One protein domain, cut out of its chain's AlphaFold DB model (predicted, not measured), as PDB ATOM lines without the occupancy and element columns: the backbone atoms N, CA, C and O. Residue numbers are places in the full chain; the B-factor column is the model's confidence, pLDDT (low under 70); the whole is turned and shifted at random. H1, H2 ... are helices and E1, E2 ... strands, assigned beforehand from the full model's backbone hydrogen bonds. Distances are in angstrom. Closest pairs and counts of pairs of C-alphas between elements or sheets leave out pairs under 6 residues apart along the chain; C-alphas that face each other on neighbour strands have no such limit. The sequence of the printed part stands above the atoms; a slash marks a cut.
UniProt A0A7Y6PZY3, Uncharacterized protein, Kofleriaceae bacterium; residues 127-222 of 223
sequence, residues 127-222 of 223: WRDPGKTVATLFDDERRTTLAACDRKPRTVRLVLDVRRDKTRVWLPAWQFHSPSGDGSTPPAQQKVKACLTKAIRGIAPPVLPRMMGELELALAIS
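What this domain is: This is residues 127 to 222 of the 223 residues of an uncharacterized protein of Kofleriaceae bacterium (UniProt A0A7Y6PZY3). A narrow antiparallel sheet of three strands runs through the middle, with the long E1 between the shorter E2 and E3 and a loose cover of helices around it. The longest helix, H4, passes by the E2 side of the sheet, H2 crosses near the last residues of E3, H3 follows E2 closely, and H1 lies farther out. The printed part has 96 residues with four named helices and three named strands, in the order H1 H2 E1 E2 H3 H4 E3; the class is mixed, helices and strands. It is compact, with a radius of gyration of the C-alphas of 13.9 A and spans of 39 by 28 by 18 A.

How they stand to each other: The sheet runs E2, residues 166 to 170, then E1, residues 154 to 163, then E3, residues 214 to 221. E1 is the inner strand. E1 and E3 are antiparallel at 156 degrees, with N 156 and O 219 within hydrogen-bond range at 2.8 A. E1 and E2 form a hairpin, antiparallel at 157 degrees, with N 163 and O 166 at 2.8 A. H2, residues 140 to 147, is on the sheet at a height over the sheet of 8.1 A, only just over E3, on which 3 of its C-alphas fall; it runs across the strands, at 80 degrees to E3 on the local plane. The closest C-alphas of H2 and E3 are those of Ala 147 and Ile 221, 5.1 A apart. H4, residues 187 to 200, only grazes the sheet with residues 193 to 200. H2 and H4 only just touch, with 3 pairs of C-alphas within 8 A, the closest those of Leu 146 and Leu 196 at 6.1 A; H4 touches H2 with residues 196 to 199 alone. Their lines stand at a shallow tilt of 21 degrees, opposite ways. H3, residues 173 to 176, grazes the sheet and only just touches H4, with 3 such pairs, the closest Phe 176 and Gln 189 at 5.7 A; H4 does so with residues 189 to 193 alone. H1, residues 130 to 137, is only just not on the sheet, with 4 pairs of C-alphas within 10 A, and meets H2 only through their link. E2, H3, H4 and E3 form a split strand-helix-strand unit, two strands running the same way with E1 between them, and its crossover is right-handed. In H1, H2 and H4 every O i to N i+4 pair is within hydrogen-bond range; H3 is too short for such a pair.

Where its parts are: H1 begins at C-alpha 130 (22.452, -25.634, 52.781) and measures 10.3 A; H2 measures 10.1 A. E1 is 27.4 A long, from C-alpha 154 at (35.646, -8.181, 47.183). E2 measures 12.4 A, H3 5.9 A and H4 20.2 A. E3 measures 21.8 A and ends at C-alpha 221 (37.132, -13.480, 47.235).

The domain as a whole: The two C-alphas farthest apart are those of Arg 128 and Ser 180, 40.7 A. The printed part has no cut. The link from H4 to E3, residues 201 to 213, is long. The mean pLDDT of the printed part is 92.6, and no printed residue is under 70.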
ATOM      1  N   TRP A 127      19.698 -30.585  49.904       93.56
ATOM      2  CA  TRP A 127      19.634 -29.256  50.529       93.56
ATOM      3  C   TRP A 127      19.322 -29.311  52.026       93.56
ATOM      4  O   TRP A 127      18.957 -28.303  52.630       93.56
ATOM      5  N   ARG A 128      19.476 -30.493  52.630       90.88
ATOM      6  CA  ARG A 128      19.193 -30.733  54.045       90.88
ATOM      7  C   ARG A 128      20.089 -29.868  54.927       90.88
ATOM      8  O   ARG A 128      19.616 -29.316  55.915       90.88
ATOM      9  N   ASP A 129      21.343 -29.713  54.494       92.81
ATOM     10  CA  ASP A 129      22.317 -28.768  55.028       92.81
ATOM     11  C   ASP A 129      22.765 -27.777  53.939       92.81
ATOM     12  O   ASP A 129      23.700 -28.065  53.182       92.81
ATOM     13  N   PRO A 130      22.109 -26.606  53.812       94.06
ATOM     14  CA  PRO A 130      22.452 -25.634  52.781       94.06
ATOM     15  C   PRO A 130      23.873 -25.086  52.946       94.06
ATOM     16  O   PRO A 130      24.495 -24.735  51.945       94.06
ATOM     17  N   GLY A 131      24.415 -25.040  54.168       94.06
ATOM     18  CA  GLY A 131      25.787 -24.600  54.409       94.06
ATOM     19  C   GLY A 131      26.796 -25.552  53.773       94.06
ATOM     20  O   GLY A 131      27.670 -25.118  53.019       94.06
ATOM     21  N   LYS A 132      26.627 -26.857  54.002       93.44
ATOM     22  CA  LYS A 132      27.462 -27.903  53.398       93.44
ATOM     23  C   LYS A 132      27.320 -27.950  51.876       93.44
ATOM     24  O   LYS A 132      28.327 -28.066  51.171       93.44
ATOM     25  N   THR A 133      26.099 -27.822  51.359       94.69
ATOM     26  CA  THR A 133      25.853 -27.806  49.910       94.69
ATOM     27  C   THR A 133      26.529 -26.605  49.254       94.69
ATOM     28  O   THR A 133      27.245 -26.768  48.266       94.69
ATOM     29  N   VAL A 134      26.404 -25.407  49.834       94.44
ATOM     30  CA  VAL A 134      27.087 -24.198  49.344       94.44
ATOM     31  C   VAL A 134      28.607 -24.327  49.443       94.44
ATOM     32  O   VAL A 134      29.297 -23.978  48.488       94.44
ATOM     33  N   ALA A 135      29.140 -24.857  50.547       92.62
ATOM     34  CA  ALA A 135      30.580 -25.075  50.703       92.62
ATOM     35  C   ALA A 135      31.146 -26.022  49.632       92.62
ATOM     36  O   ALA A 135      32.252 -25.804  49.154       92.62
ATOM     37  N   THR A 136      30.365 -27.020  49.212       93.25
ATOM     38  CA  THR A 136      30.743 -27.945  48.131       93.25
ATOM     39  C   THR A 136      30.664 -27.281  46.752       93.25
ATOM     40  O   THR A 136      31.518 -27.508  45.905       93.25
ATOM     41  N   LEU A 137      29.649 -26.444  46.504       93.19
ATOM     42  CA  LEU A 137      29.498 -25.728  45.227       93.19
ATOM     43  C   LEU A 137      30.563 -24.648  45.012       93.19
ATOM     44  O   LEU A 137      30.899 -24.328  43.870       93.19
ATOM     45  N   PHE A 138      31.047 -24.070  46.107       92.81
ATOM     46  CA  PHE A 138      32.055 -23.018  46.134       92.81
ATOM     47  C   PHE A 138      33.236 -23.454  46.995       92.81
ATOM     48  O   PHE A 138      33.560 -22.805  47.997       92.81
ATOM     49  N   ASP A 139      33.843 -24.562  46.585       91.94
ATOM     50  CA  ASP A 139      35.120 -25.040  47.101       91.94
ATOM     51  C   ASP A 139      36.268 -24.063  46.788       91.94
ATOM     52  O   ASP A 139      36.085 -23.003  46.173       91.94
ATOM     53  N   ASP A 140      37.471 -24.409  47.237       91.12
ATOM     54  CA  ASP A 140      38.647 -23.559  47.072       91.12
ATOM     55  C   ASP A 140      38.991 -23.326  45.593       91.12
ATOM     56  O   ASP A 140      39.281 -22.195  45.211       91.12
ATOM     57  N   GLU A 141      38.858 -24.336  44.726       92.19
ATOM     58  CA  GLU A 141      39.124 -24.193  43.288       92.19
ATOM     59  C   GLU A 141      38.171 -23.175  42.639       92.19
ATOM     60  O   GLU A 141      38.584 -22.273  41.892       92.19
ATOM     61  N   ARG A 142      36.874 -23.269  42.952       92.44
ATOM     62  CA  ARG A 142      35.866 -22.321  42.468       92.44
ATOM     63  C   ARG A 142      36.093 -20.931  43.038       92.44
ATOM     64  O   ARG A 142      35.975 -19.957  42.292       92.44
ATOM     65  N   ARG A 143      36.457 -20.811  44.317       91.75
ATOM     66  CA  ARG A 143      36.792 -19.522  44.943       91.75
ATOM     67  C   ARG A 143      38.009 -18.878  44.290       91.75
ATOM     68  O   ARG A 143      37.932 -17.697  43.958       91.75
ATOM     69  N   THR A 144      39.067 -19.634  44.013       92.62
ATOM     70  CA  THR A 144      40.250 -19.158  43.280       92.62
ATOM     71  C   THR A 144      39.894 -18.719  41.860       92.62
ATOM     72  O   THR A 144      40.316 -17.654  41.412       92.62
ATOM     73  N   THR A 145      39.042 -19.478  41.165       93.69
ATOM     74  CA  THR A 145      38.558 -19.102  39.825       93.69
ATOM     75  C   THR A 145      37.793 -17.776  39.848       93.69
ATOM     76  O   THR A 145      37.968 -16.938  38.964       93.69
ATOM     77  N   LEU A 146      36.947 -17.561  40.861       93.94
ATOM     78  CA  LEU A 146      36.221 -16.302  41.041       93.94
ATOM     79  C   LEU A 146      37.164 -15.154  41.423       93.94
ATOM     80  O   LEU A 146      37.012 -14.049  40.902       93.94
ATOM     81  N   ALA A 147      38.144 -15.410  42.291       94.69
ATOM     82  CA  ALA A 147      39.153 -14.442  42.708       94.69
ATOM     83  C   ALA A 147      39.994 -13.927  41.532       94.69
ATOM     84  O   ALA A 147      40.247 -12.731  41.443       94.69
ATOM     85  N   ALA A 148      40.325 -14.784  40.562       94.81
ATOM     86  CA  ALA A 148      41.080 -14.394  39.370       94.81
ATOM     87  C   ALA A 148      40.370 -13.345  38.483       94.81
ATOM     88  O   ALA A 148      41.002 -12.728  37.622       94.81
ATOM     89  N   CYS A 149      39.063 -13.125  38.670       94.94
ATOM     90  CA  CYS A 149      38.288 -12.163  37.888       94.94
ATOM     91  C   CYS A 149      38.450 -10.703  38.321       94.94
ATOM     92  O   CYS A 149      38.053  -9.811  37.564       94.94
ATOM     93  N   ASP A 150      38.993 -10.439  39.510       93.25
ATOM     94  CA  ASP A 150      39.230  -9.085  40.003       93.25
ATOM     95  C   ASP A 150      40.571  -9.018  40.737       93.25
ATOM     96  O   ASP A 150      40.919  -9.889  41.522       93.25
ATOM     97  N   ARG A 151      41.334  -7.950  40.507       89.31
ATOM     98  CA  ARG A 151      42.613  -7.727  41.201       89.31
ATOM     99  C   ARG A 151      42.425  -7.138  42.599       89.31
ATOM    100  O   ARG A 151      43.409  -6.884  43.287       89.31
ATOM    101  N   LYS A 152      41.184  -6.856  42.999       90.88
ATOM    102  CA  LYS A 152      40.840  -6.309  44.311       90.88
ATOM    103  C   LYS A 152      40.070  -7.339  45.136       90.88
ATOM    104  O   LYS A 152      39.177  -7.989  44.589       90.88
ATOM    105  N   PRO A 153      40.332  -7.430  46.452       92.88
ATOM    106  CA  PRO A 153      39.465  -8.169  47.355       92.88
ATOM    107  C   PRO A 153      38.034  -7.644  47.271       92.88
ATOM    108  O   PRO A 153      37.803  -6.428  47.267       92.88
ATOM    109  N   ARG A 154      37.061  -8.551  47.208       92.75
ATOM    110  CA  ARG A 154      35.646  -8.181  47.183       92.75
ATOM    111  C   ARG A 154      34.753  -9.279  47.727       92.75
ATOM    112  O   ARG A 154      35.116 -10.446  47.761       92.75
ATOM    113  N   THR A 155      33.535  -8.900  48.092       94.69
ATOM    114  CA  THR A 155      32.451  -9.862  48.291       94.69
ATOM    115  C   THR A 155      31.637  -9.964  47.007       94.69
ATOM    116  O   THR A 155      31.073  -8.965  46.558       94.69
ATOM    117  N   VAL A 156      31.572 -11.153  46.413       95.06
ATOM    118  CA  VAL A 156      30.679 -11.450  45.288       95.06
ATOM    119  C   VAL A 156      29.351 -11.942  45.837       95.06
ATOM    120  O   VAL A 156      29.305 -12.866  46.649       95.06
ATOM    121  N   ARG A 157      28.268 -11.312  45.385       96.94
ATOM    122  CA  ARG A 157      26.905 -11.698  45.739       96.94
ATOM    123  C   ARG A 157      26.359 -12.602  44.642       96.94
ATOM    124  O   ARG A 157      26.355 -12.211  43.474       96.94
ATOM    125  N   LEU A 158      25.925 -13.803  45.003       96.88
ATOM    126  CA  LEU A 158      25.340 -14.774  44.075       96.88
ATOM    127  C   LEU A 158      23.938 -15.132  44.528       96.88
ATOM    128  O   LEU A 158      23.662 -15.141  45.722       96.88
ATOM    129  N   VAL A 159      23.076 -15.450  43.572       97.00
ATOM    130  CA  VAL A 159      21.724 -15.924  43.850       97.00
ATOM    131  C   VAL A 159      21.530 -17.290  43.220       97.00
ATOM    132  O   VAL A 159      21.895 -17.502  42.058       97.00
ATOM    133  N   LEU A 160      20.980 -18.206  44.009       96.94
ATOM    134  CA  LEU A 160      20.509 -19.510  43.576       96.94
ATOM    135  C   LEU A 160      18.987 -19.494  43.632       96.94
ATOM    136  O   LEU A 160      18.420 -19.328  44.704       96.94
ATOM    137  N   ASP A 161      18.332 -19.665  42.493       94.19
ATOM    138  CA  ASP A 161      16.875 -19.753  42.391       94.19
ATOM    139  C   ASP A 161      16.464 -20.835  41.388       94.19
ATOM    140  O   ASP A 161      17.261 -21.303  40.562       94.19
ATOM    141  N   VAL A 162      15.195 -21.237  41.456       89.81
ATOM    142  CA  VAL A 162      14.605 -22.160  40.483       89.81
ATOM    143  C   VAL A 162      14.058 -21.376  39.295       89.81
ATOM    144  O   VAL A 162      13.200 -20.506  39.432       89.81
ATOM    145  N   ARG A 163      14.488 -21.738  38.085       83.88
ATOM    146  CA  ARG A 163      13.911 -21.240  36.834       83.88
ATOM    147  C   ARG A 163      13.679 -22.393  35.867       83.88
ATOM    148  O   ARG A 163      14.634 -23.025  35.428       83.88
ATOM    149  N   ARG A 164      12.418 -22.605  35.469       85.19
ATOM    150  CA  ARG A 164      12.008 -23.696  34.554       85.19
ATOM    151  C   ARG A 164      12.496 -25.069  35.050       85.19
ATOM    152  O   ARG A 164      13.206 -25.765  34.328       85.19
ATOM    153  N   ASP A 165      12.190 -25.379  36.313       83.12
ATOM    154  CA  ASP A 165      12.554 -26.627  37.013       83.12
ATOM    155  C   ASP A 165      14.065 -26.936  37.072       83.12
ATOM    156  O   ASP A 165      14.476 -28.068  37.315       83.12
ATOM    157  N   LYS A 166      14.919 -25.923  36.875       87.56
ATOM    158  CA  LYS A 166      16.372 -26.016  37.055       87.56
ATOM    159  C   LYS A 166      16.846 -24.968  38.046       87.56
ATOM    160  O   LYS A 166      16.404 -23.820  37.979       87.56
ATOM    161  N   THR A 167      17.791 -25.334  38.903       93.06
ATOM    162  CA  THR A 167      18.499 -24.352  39.727       93.06
ATOM    163  C   THR A 167      19.533 -23.649  38.873       93.06
ATOM    164  O   THR A 167      20.342 -24.293  38.202       93.06
ATOM    165  N   ARG A 168      19.516 -22.321  38.888       93.69
ATOM    166  CA  ARG A 168      20.556 -21.508  38.256       93.69
ATOM    167  C   ARG A 168      21.331 -20.753  39.322       93.69
ATOM    168  O   ARG A 168      20.767 -20.339  40.325       93.69
ATOM    169  N   VAL A 169      22.612 -20.525  39.054       95.75
ATOM    170  CA  VAL A 169      23.431 -19.554  39.782       95.75
ATOM    171  C   VAL A 169      23.520 -18.306  38.918       95.75
ATOM    172  O   VAL A 169      23.832 -18.396  37.728       95.75
ATOM    173  N   TRP A 170      23.242 -17.136  39.480       95.06
ATOM    174  CA  TRP A 170      23.369 -15.880  38.746       95.06
ATOM    175  C   TRP A 170      23.892 -14.743  39.622       95.06
ATOM    176  O   TRP A 170      23.891 -14.806  40.850       95.06
ATOM    177  N   LEU A 171      24.387 -13.700  38.955       95.31
ATOM    178  CA  LEU A 171      24.946 -12.501  39.573       95.31
ATOM    179  C   LEU A 171      23.922 -11.368  39.511       95.31
ATOM    180  O   LEU A 171      23.606 -10.908  38.406       95.31
ATOM    181  N   PRO A 172      23.452 -10.851  40.654       94.31
ATOM    182  CA  PRO A 172      22.656  -9.640  40.658       94.31
ATOM    183  C   PRO A 172      23.397  -8.467  40.032       94.31
ATOM    184  O   PRO A 172      24.541  -8.187  40.390       94.31
ATOM    185  N   ALA A 173      22.754  -7.783  39.082       90.88
ATOM    186  CA  ALA A 173      23.380  -6.697  38.327       90.88
ATOM    187  C   ALA A 173      23.770  -5.513  39.224       90.88
ATOM    188  O   ALA A 173      24.826  -4.916  39.016       90.88
ATOM    189  N   TRP A 174      22.964  -5.247  40.256       91.94
ATOM    190  CA  TRP A 174      23.121  -4.107  41.154       91.94
ATOM    191  C   TRP A 174      24.481  -4.048  41.855       91.94
ATOM    192  O   TRP A 174      24.968  -2.957  42.125       91.94
ATOM    193  N   GLN A 175      25.151  -5.185  42.082       94.06
ATOM    194  CA  GLN A 175      26.457  -5.210  42.763       94.06
ATOM    195  C   GLN A 175      27.602  -4.622  41.915       94.06
ATOM    196  O   GLN A 175      28.727  -4.493  42.394       94.06
ATOM    197  N   PHE A 176      27.330  -4.325  40.643       93.56
ATOM    198  CA  PHE A 176      28.268  -3.724  39.696       93.56
ATOM    199  C   PHE A 176      27.844  -2.312  39.274       93.56
ATOM    200  O   PHE A 176      28.516  -1.705  38.438       93.56
ATOM    201  N   HIS A 177      26.720  -1.812  39.796       93.25
ATOM    202  CA  HIS A 177      26.224  -0.492  39.435       93.25
ATOM    203  C   HIS A 177      27.135   0.612  39.979       93.25
ATOM    204  O   HIS A 177      27.841   0.439  40.975       93.25
ATOM    205  N   SER A 178      27.118   1.754  39.298       90.38
ATOM    206  CA  SER A 178      27.823   2.956  39.716       90.38
ATOM    207  C   SER A 178      27.353   3.414  41.105       90.38
ATOM    208  O   SER A 178      26.148   3.394  41.378       90.38
ATOM    209  N   PRO A 179      28.266   3.907  41.965       86.19
ATOM    210  CA  PRO A 179      27.903   4.518  43.242       86.19
ATOM    211  C   PRO A 179      26.971   5.733  43.116       86.19
ATOM    212  O   PRO A 179      26.291   6.065  44.079       86.19
ATOM    213  N   SER A 180      26.918   6.384  41.945       87.38
ATOM    214  CA  SER A 180      25.983   7.486  41.658       87.38
ATOM    215  C   SER A 180      24.510   7.060  41.695       87.38
ATOM    216  O   SER A 180      23.636   7.920  41.740       87.38
ATOM    217  N   GLY A 181      24.217   5.754  41.654       84.06
ATOM    218  CA  GLY A 181      22.848   5.237  41.678       84.06
ATOM    219  C   GLY A 181      22.105   5.347  40.343       84.06
ATOM    220  O   GLY A 181      20.926   5.016  40.281       84.06
ATOM    221  N   ASP A 182      22.784   5.741  39.262       89.38
ATOM    222  CA  ASP A 182      22.211   5.864  37.909       89.38
ATOM    223  C   ASP A 182      21.927   4.515  37.214       89.38
ATOM    224  O   ASP A 182      21.467   4.474  36.073       89.38
ATOM    225  N   GLY A 183      22.214   3.395  37.885       87.75
ATOM    226  CA  GLY A 183      22.017   2.041  37.363       87.75
ATOM    227  C   GLY A 183      23.018   1.617  36.282       87.75
ATOM    228  O   GLY A 183      22.955   0.483  35.802       87.75
ATOM    229  N   SER A 184      23.963   2.479  35.901       92.38
ATOM    230  CA  SER A 184      24.999   2.156  34.920       92.38
ATOM    231  C   SER A 184      26.055   1.223  35.518       92.38
ATOM    232  O   SER A 184      26.290   1.211  36.720       92.38
ATOM    233  N   THR A 185      26.716   0.415  34.685       94.12
ATOM    234  CA  THR A 185      27.864  -0.411  35.101       94.12
ATOM    235  C   THR A 185      29.145   0.182  34.505       94.12
ATOM    236  O   THR A 185      29.295   0.131  33.280       94.12
ATOM    237  N   PRO A 186      30.088   0.709  35.312       93.69
ATOM    238  CA  PRO A 186      31.337   1.281  34.804       93.69
ATOM    239  C   PRO A 186      32.166   0.274  33.982       93.69
ATOM    240  O   PRO A 186      32.152  -0.916  34.306       93.69
ATOM    241  N   PRO A 187      32.964   0.700  32.979       93.44
ATOM    242  CA  PRO A 187      33.696  -0.217  32.091       93.44
ATOM    243  C   PRO A 187      34.587  -1.243  32.809       93.44
ATOM    244  O   PRO A 187      34.648  -2.408  32.414       93.44
ATOM    245  N   ALA A 188      35.246  -0.844  33.902       90.06
ATOM    246  CA  ALA A 188      36.028  -1.766  34.727       90.06
ATOM    247  C   ALA A 188      35.144  -2.863  35.353       90.06
ATOM    248  O   ALA A 188      35.496  -4.041  35.310       90.06
ATOM    249  N   GLN A 189      33.963  -2.492  35.854       94.25
ATOM    250  CA  GLN A 189      32.998  -3.422  36.444       94.25
ATOM    251  C   GLN A 189      32.348  -4.331  35.396       94.25
ATOM    252  O   GLN A 189      32.042  -5.482  35.698       94.25
ATOM    253  N   GLN A 190      32.195  -3.874  34.149       95.38
ATOM    254  CA  GLN A 190      31.700  -4.719  33.057       95.38
ATOM    255  C   GLN A 190      32.633  -5.911  32.799       95.38
ATOM    256  O   GLN A 190      32.156  -7.038  32.657       95.38
ATOM    257  N   LYS A 191      33.958  -5.687  32.798       95.06
ATOM    258  CA  LYS A 191      34.957  -6.756  32.623       95.06
ATOM    259  C   LYS A 191      34.897  -7.779  33.760       95.06
ATOM    260  O   LYS A 191      34.835  -8.978  33.494       95.06
ATOM    261  N   VAL A 192      34.840  -7.306  35.007       95.38
ATOM    262  CA  VAL A 192      34.724  -8.172  36.193       95.38
ATOM    263  C   VAL A 192      33.419  -8.970  36.152       95.38
ATOM    264  O   VAL A 192      33.435 -10.191  36.296       95.38
ATOM    265  N   LYS A 193      32.285  -8.312  35.876       95.81
ATOM    266  CA  LYS A 193      30.973  -8.960  35.726       95.81
ATOM    267  C   LYS A 193      30.998 -10.046  34.654       95.81
ATOM    268  O   LYS A 193      30.484 -11.137  34.894       95.81
ATOM    269  N   ALA A 194      31.590  -9.775  33.489       95.88
ATOM    270  CA  ALA A 194      31.691 -10.743  32.401       95.88
ATOM    271  C   ALA A 194      32.542 -11.962  32.791       95.88
ATOM    272  O   ALA A 194      32.119 -13.096  32.559       95.88
ATOM    273  N   CYS A 195      33.695 -11.743  33.435       96.25
ATOM    274  CA  CYS A 195      34.539 -12.827  33.936       96.25
ATOM    275  C   CYS A 195      33.804 -13.685  34.973       96.25
ATOM    276  O   CYS A 195      33.708 -14.898  34.800       96.25
ATOM    277  N   LEU A 196      33.195 -13.061  35.988       96.38
ATOM    278  CA  LEU A 196      32.447 -13.781  37.023       96.38
ATOM    279  C   LEU A 196      31.260 -14.544  36.432       96.38
ATOM    280  O   LEU A 196      31.044 -15.698  36.780       96.38
ATOM    281  N   THR A 197      30.528 -13.941  35.489       96.06
ATOM    282  CA  THR A 197      29.417 -14.604  34.784       96.06
ATOM    283  C   THR A 197      29.902 -15.854  34.051       96.06
ATOM    284  O   THR A 197      29.239 -16.889  34.085       96.06
ATOM    285  N   LYS A 198      31.074 -15.782  33.408       95.75
ATOM    286  CA  LYS A 198      31.695 -16.940  32.757       95.75
ATOM    287  C   LYS A 198      32.101 -18.006  33.778       95.75
ATOM    288  O   LYS A 198      31.824 -19.177  33.539       95.75
ATOM    289  N   ALA A 199      32.702 -17.607  34.899       94.19
ATOM    290  CA  ALA A 199      33.141 -18.514  35.958       94.19
ATOM    291  C   ALA A 199      31.972 -19.295  36.584       94.19
ATOM    292  O   ALA A 199      32.068 -20.509  36.756       94.19
ATOM    293  N   ILE A 200      30.836 -18.638  36.851       95.25
ATOM    294  CA  ILE A 200      29.677 -19.305  37.467       95.25
ATOM    295  C   ILE A 200      28.848 -20.142  36.491       95.25
ATOM    296  O   ILE A 200      28.071 -20.985  36.924       95.25
ATOM    297  N   ARG A 201      28.999 -19.949  35.172       90.12
ATOM    298  CA  ARG A 201      28.226 -20.692  34.161       90.12
ATOM    299  C   ARG A 201      28.456 -22.206  34.236       90.12
ATOM    300  O   ARG A 201      27.580 -22.964  33.836       90.12
ATOM    301  N   GLY A 202      29.624 -22.628  34.719       81.94
ATOM    302  CA  GLY A 202      29.976 -24.038  34.905       81.94
ATOM    303  C   GLY A 202      29.495 -24.647  36.224       81.94
ATOM    304  O   GLY A 202      29.742 -25.827  36.452       81.94
ATOM    305  N   ILE A 203      28.842 -23.873  37.096       91.12
ATOM    306  CA  ILE A 203      28.351 -24.367  38.384       91.12
ATOM    307  C   ILE A 203      26.969 -24.984  38.169       91.12
ATOM    308  O   ILE A 203      26.028 -24.304  37.761       91.12
ATOM    309  N   ALA A 204      26.863 -26.280  38.457       90.44
ATOM    310  CA  ALA A 204      25.632 -27.053  38.365       90.44
ATOM    311  C   ALA A 204      25.140 -27.405  39.780       90.44
ATOM    312  O   ALA A 204      25.482 -28.469  40.297       90.44
ATOM    313  N   PRO A 205      24.385 -26.512  40.444       92.88
ATOM    314  CA  PRO A 205      23.819 -26.814  41.749       92.88
ATOM    315  C   PRO A 205      22.780 -27.942  41.657       92.88
ATOM    316  O   PRO A 205      22.085 -28.044  40.638       92.88
ATOM    317  N   PRO A 206      22.619 -28.759  42.716       94.31
ATOM    318  CA  PRO A 206      21.484 -29.667  42.805       94.31
ATOM    319  C   PRO A 206      20.171 -28.882  42.704       94.31
ATOM    320  O   PRO A 206      20.098 -27.697  43.054       94.31
ATOM    321  N   VAL A 207      19.119 -29.547  42.217       93.31
ATOM    322  CA  VAL A 207      17.794 -28.928  42.095       93.31
ATOM    323  C   VAL A 207      17.356 -28.416  43.462       93.31
ATOM    324  O   VAL A 207      17.449 -29.121  44.462       93.31
ATOM    325  N   LEU A 208      16.945 -27.158  43.497       94.00
ATOM    326  CA  LEU A 208      16.581 -26.437  44.692       94.00
ATOM    327  C   LEU A 208      15.114 -26.772  44.983       94.00
ATOM    328  O   LEU A 208      14.307 -26.741  44.047       94.00
ATOM    329  N   PRO A 209      14.759 -27.134  46.228       92.62
ATOM    330  CA  PRO A 209      13.375 -27.411  46.583       92.62
ATOM    331  C   PRO A 209      12.489 -26.213  46.246       92.62
ATOM    332  O   PRO A 209      12.893 -25.067  46.435       92.62
ATOM    333  N   ARG A 210      11.257 -26.444  45.793       88.38
ATOM    334  CA  ARG A 210      10.295 -25.364  45.516       88.38
ATOM    335  C   ARG A 210       9.970 -24.567  46.778       88.38
ATOM    336  O   ARG A 210       9.776 -23.357  46.707       88.38
ATOM    337  N   MET A 211       9.976 -25.232  47.932       88.25
ATOM    338  CA  MET A 211       9.852 -24.624  49.259       88.25
ATOM    339  C   MET A 211      11.143 -23.946  49.743       88.25
ATOM    340  O   MET A 211      11.194 -23.462  50.865       88.25
ATOM    341  N   MET A 212      12.182 -23.868  48.914       91.50
ATOM    342  CA  MET A 212      13.380 -23.063  49.129       91.50
ATOM    343  C   MET A 212      13.557 -22.169  47.898       91.50
ATOM    344  O   MET A 212      14.387 -22.421  47.039       91.50
ATOM    345  N   GLY A 213      12.696 -21.160  47.751       83.06
ATOM    346  CA  GLY A 213      12.546 -20.419  46.494       83.06
ATOM    347  C   GLY A 213      13.807 -19.684  46.023       83.06
ATOM    348  O   GLY A 213      13.992 -19.503  44.819       83.06
ATOM    349  N   GLU A 214      14.672 -19.269  46.954       93.62
ATOM    350  CA  GLU A 214      15.891 -18.522  46.649       93.62
ATOM    351  C   GLU A 214      16.926 -18.613  47.784       93.62
ATOM    352  O   GLU A 214      16.562 -18.591  48.961       93.62
ATOM    353  N   LEU A 215      18.217 -18.647  47.444       96.38
ATOM    354  CA  LEU A 215      19.320 -18.359  48.363       96.38
ATOM    355  C   LEU A 215      20.170 -17.215  47.828       96.38
ATOM    356  O   LEU A 215      20.621 -17.260  46.683       96.38
ATOM    357  N   GLU A 216      20.484 -16.251  48.685       97.25
ATOM    358  CA  GLU A 216      21.511 -15.252  48.414       97.25
ATOM    359  C   GLU A 216      22.782 -15.568  49.195       97.25
ATOM    360  O   GLU A 216      22.765 -15.759  50.415       97.25
ATOM    361  N   LEU A 217      23.899 -15.579  48.479       97.25
ATOM    362  CA  LEU A 217      25.222 -15.866  49.004       97.25
ATOM    363  C   LEU A 217      26.084 -14.604  49.010       97.25
ATOM    364  O   LEU A 217      26.000 -13.782  48.094       97.25
ATOM    365  N   ALA A 218      26.967 -14.494  49.996       95.88
ATOM    366  CA  ALA A 218      28.082 -13.556  50.018       95.88
ATOM    367  C   ALA A 218      29.395 -14.330  50.099       95.88
ATOM    368  O   ALA A 218      29.741 -14.901  51.133       95.88
ATOM    369  N   LEU A 219      30.149 -14.322  49.004       94.06
ATOM    370  CA  LEU A 219      31.443 -14.982  48.921       94.06
ATOM    371  C   LEU A 219      32.550 -13.938  48.963       94.06
ATOM    372  O   LEU A 219      32.708 -13.161  48.020       94.06
ATOM    373  N   ALA A 220      33.324 -13.922  50.045       92.56
ATOM    374  CA  ALA A 220      34.573 -13.178  50.077       92.56
ATOM    375  C   ALA A 220      35.577 -13.845  49.126       92.56
ATOM    376  O   ALA A 220      35.870 -15.033  49.265       92.56
ATOM    377  N   ILE A 221      36.077 -13.078  48.160       90.56
ATOM    378  CA  ILE A 221      37.132 -13.480  47.235       90.56
ATOM    379  C   ILE A 221      38.298 -12.500  47.354       90.56
ATOM    380  O   ILE A 221      38.103 -11.286  47.469       90.56
ATOM    381  N   SER A 222      39.510 -13.038  47.334       87.06
ATOM    382  CA  SER A 222      40.752 -12.276  47.293       87.06
ATOM    383  C   SER A 222      41.678 -12.941  46.282       87.06
ATOM    384  O   SER A 222      41.767 -14.170  46.325       87.06
TER     385      SER A 222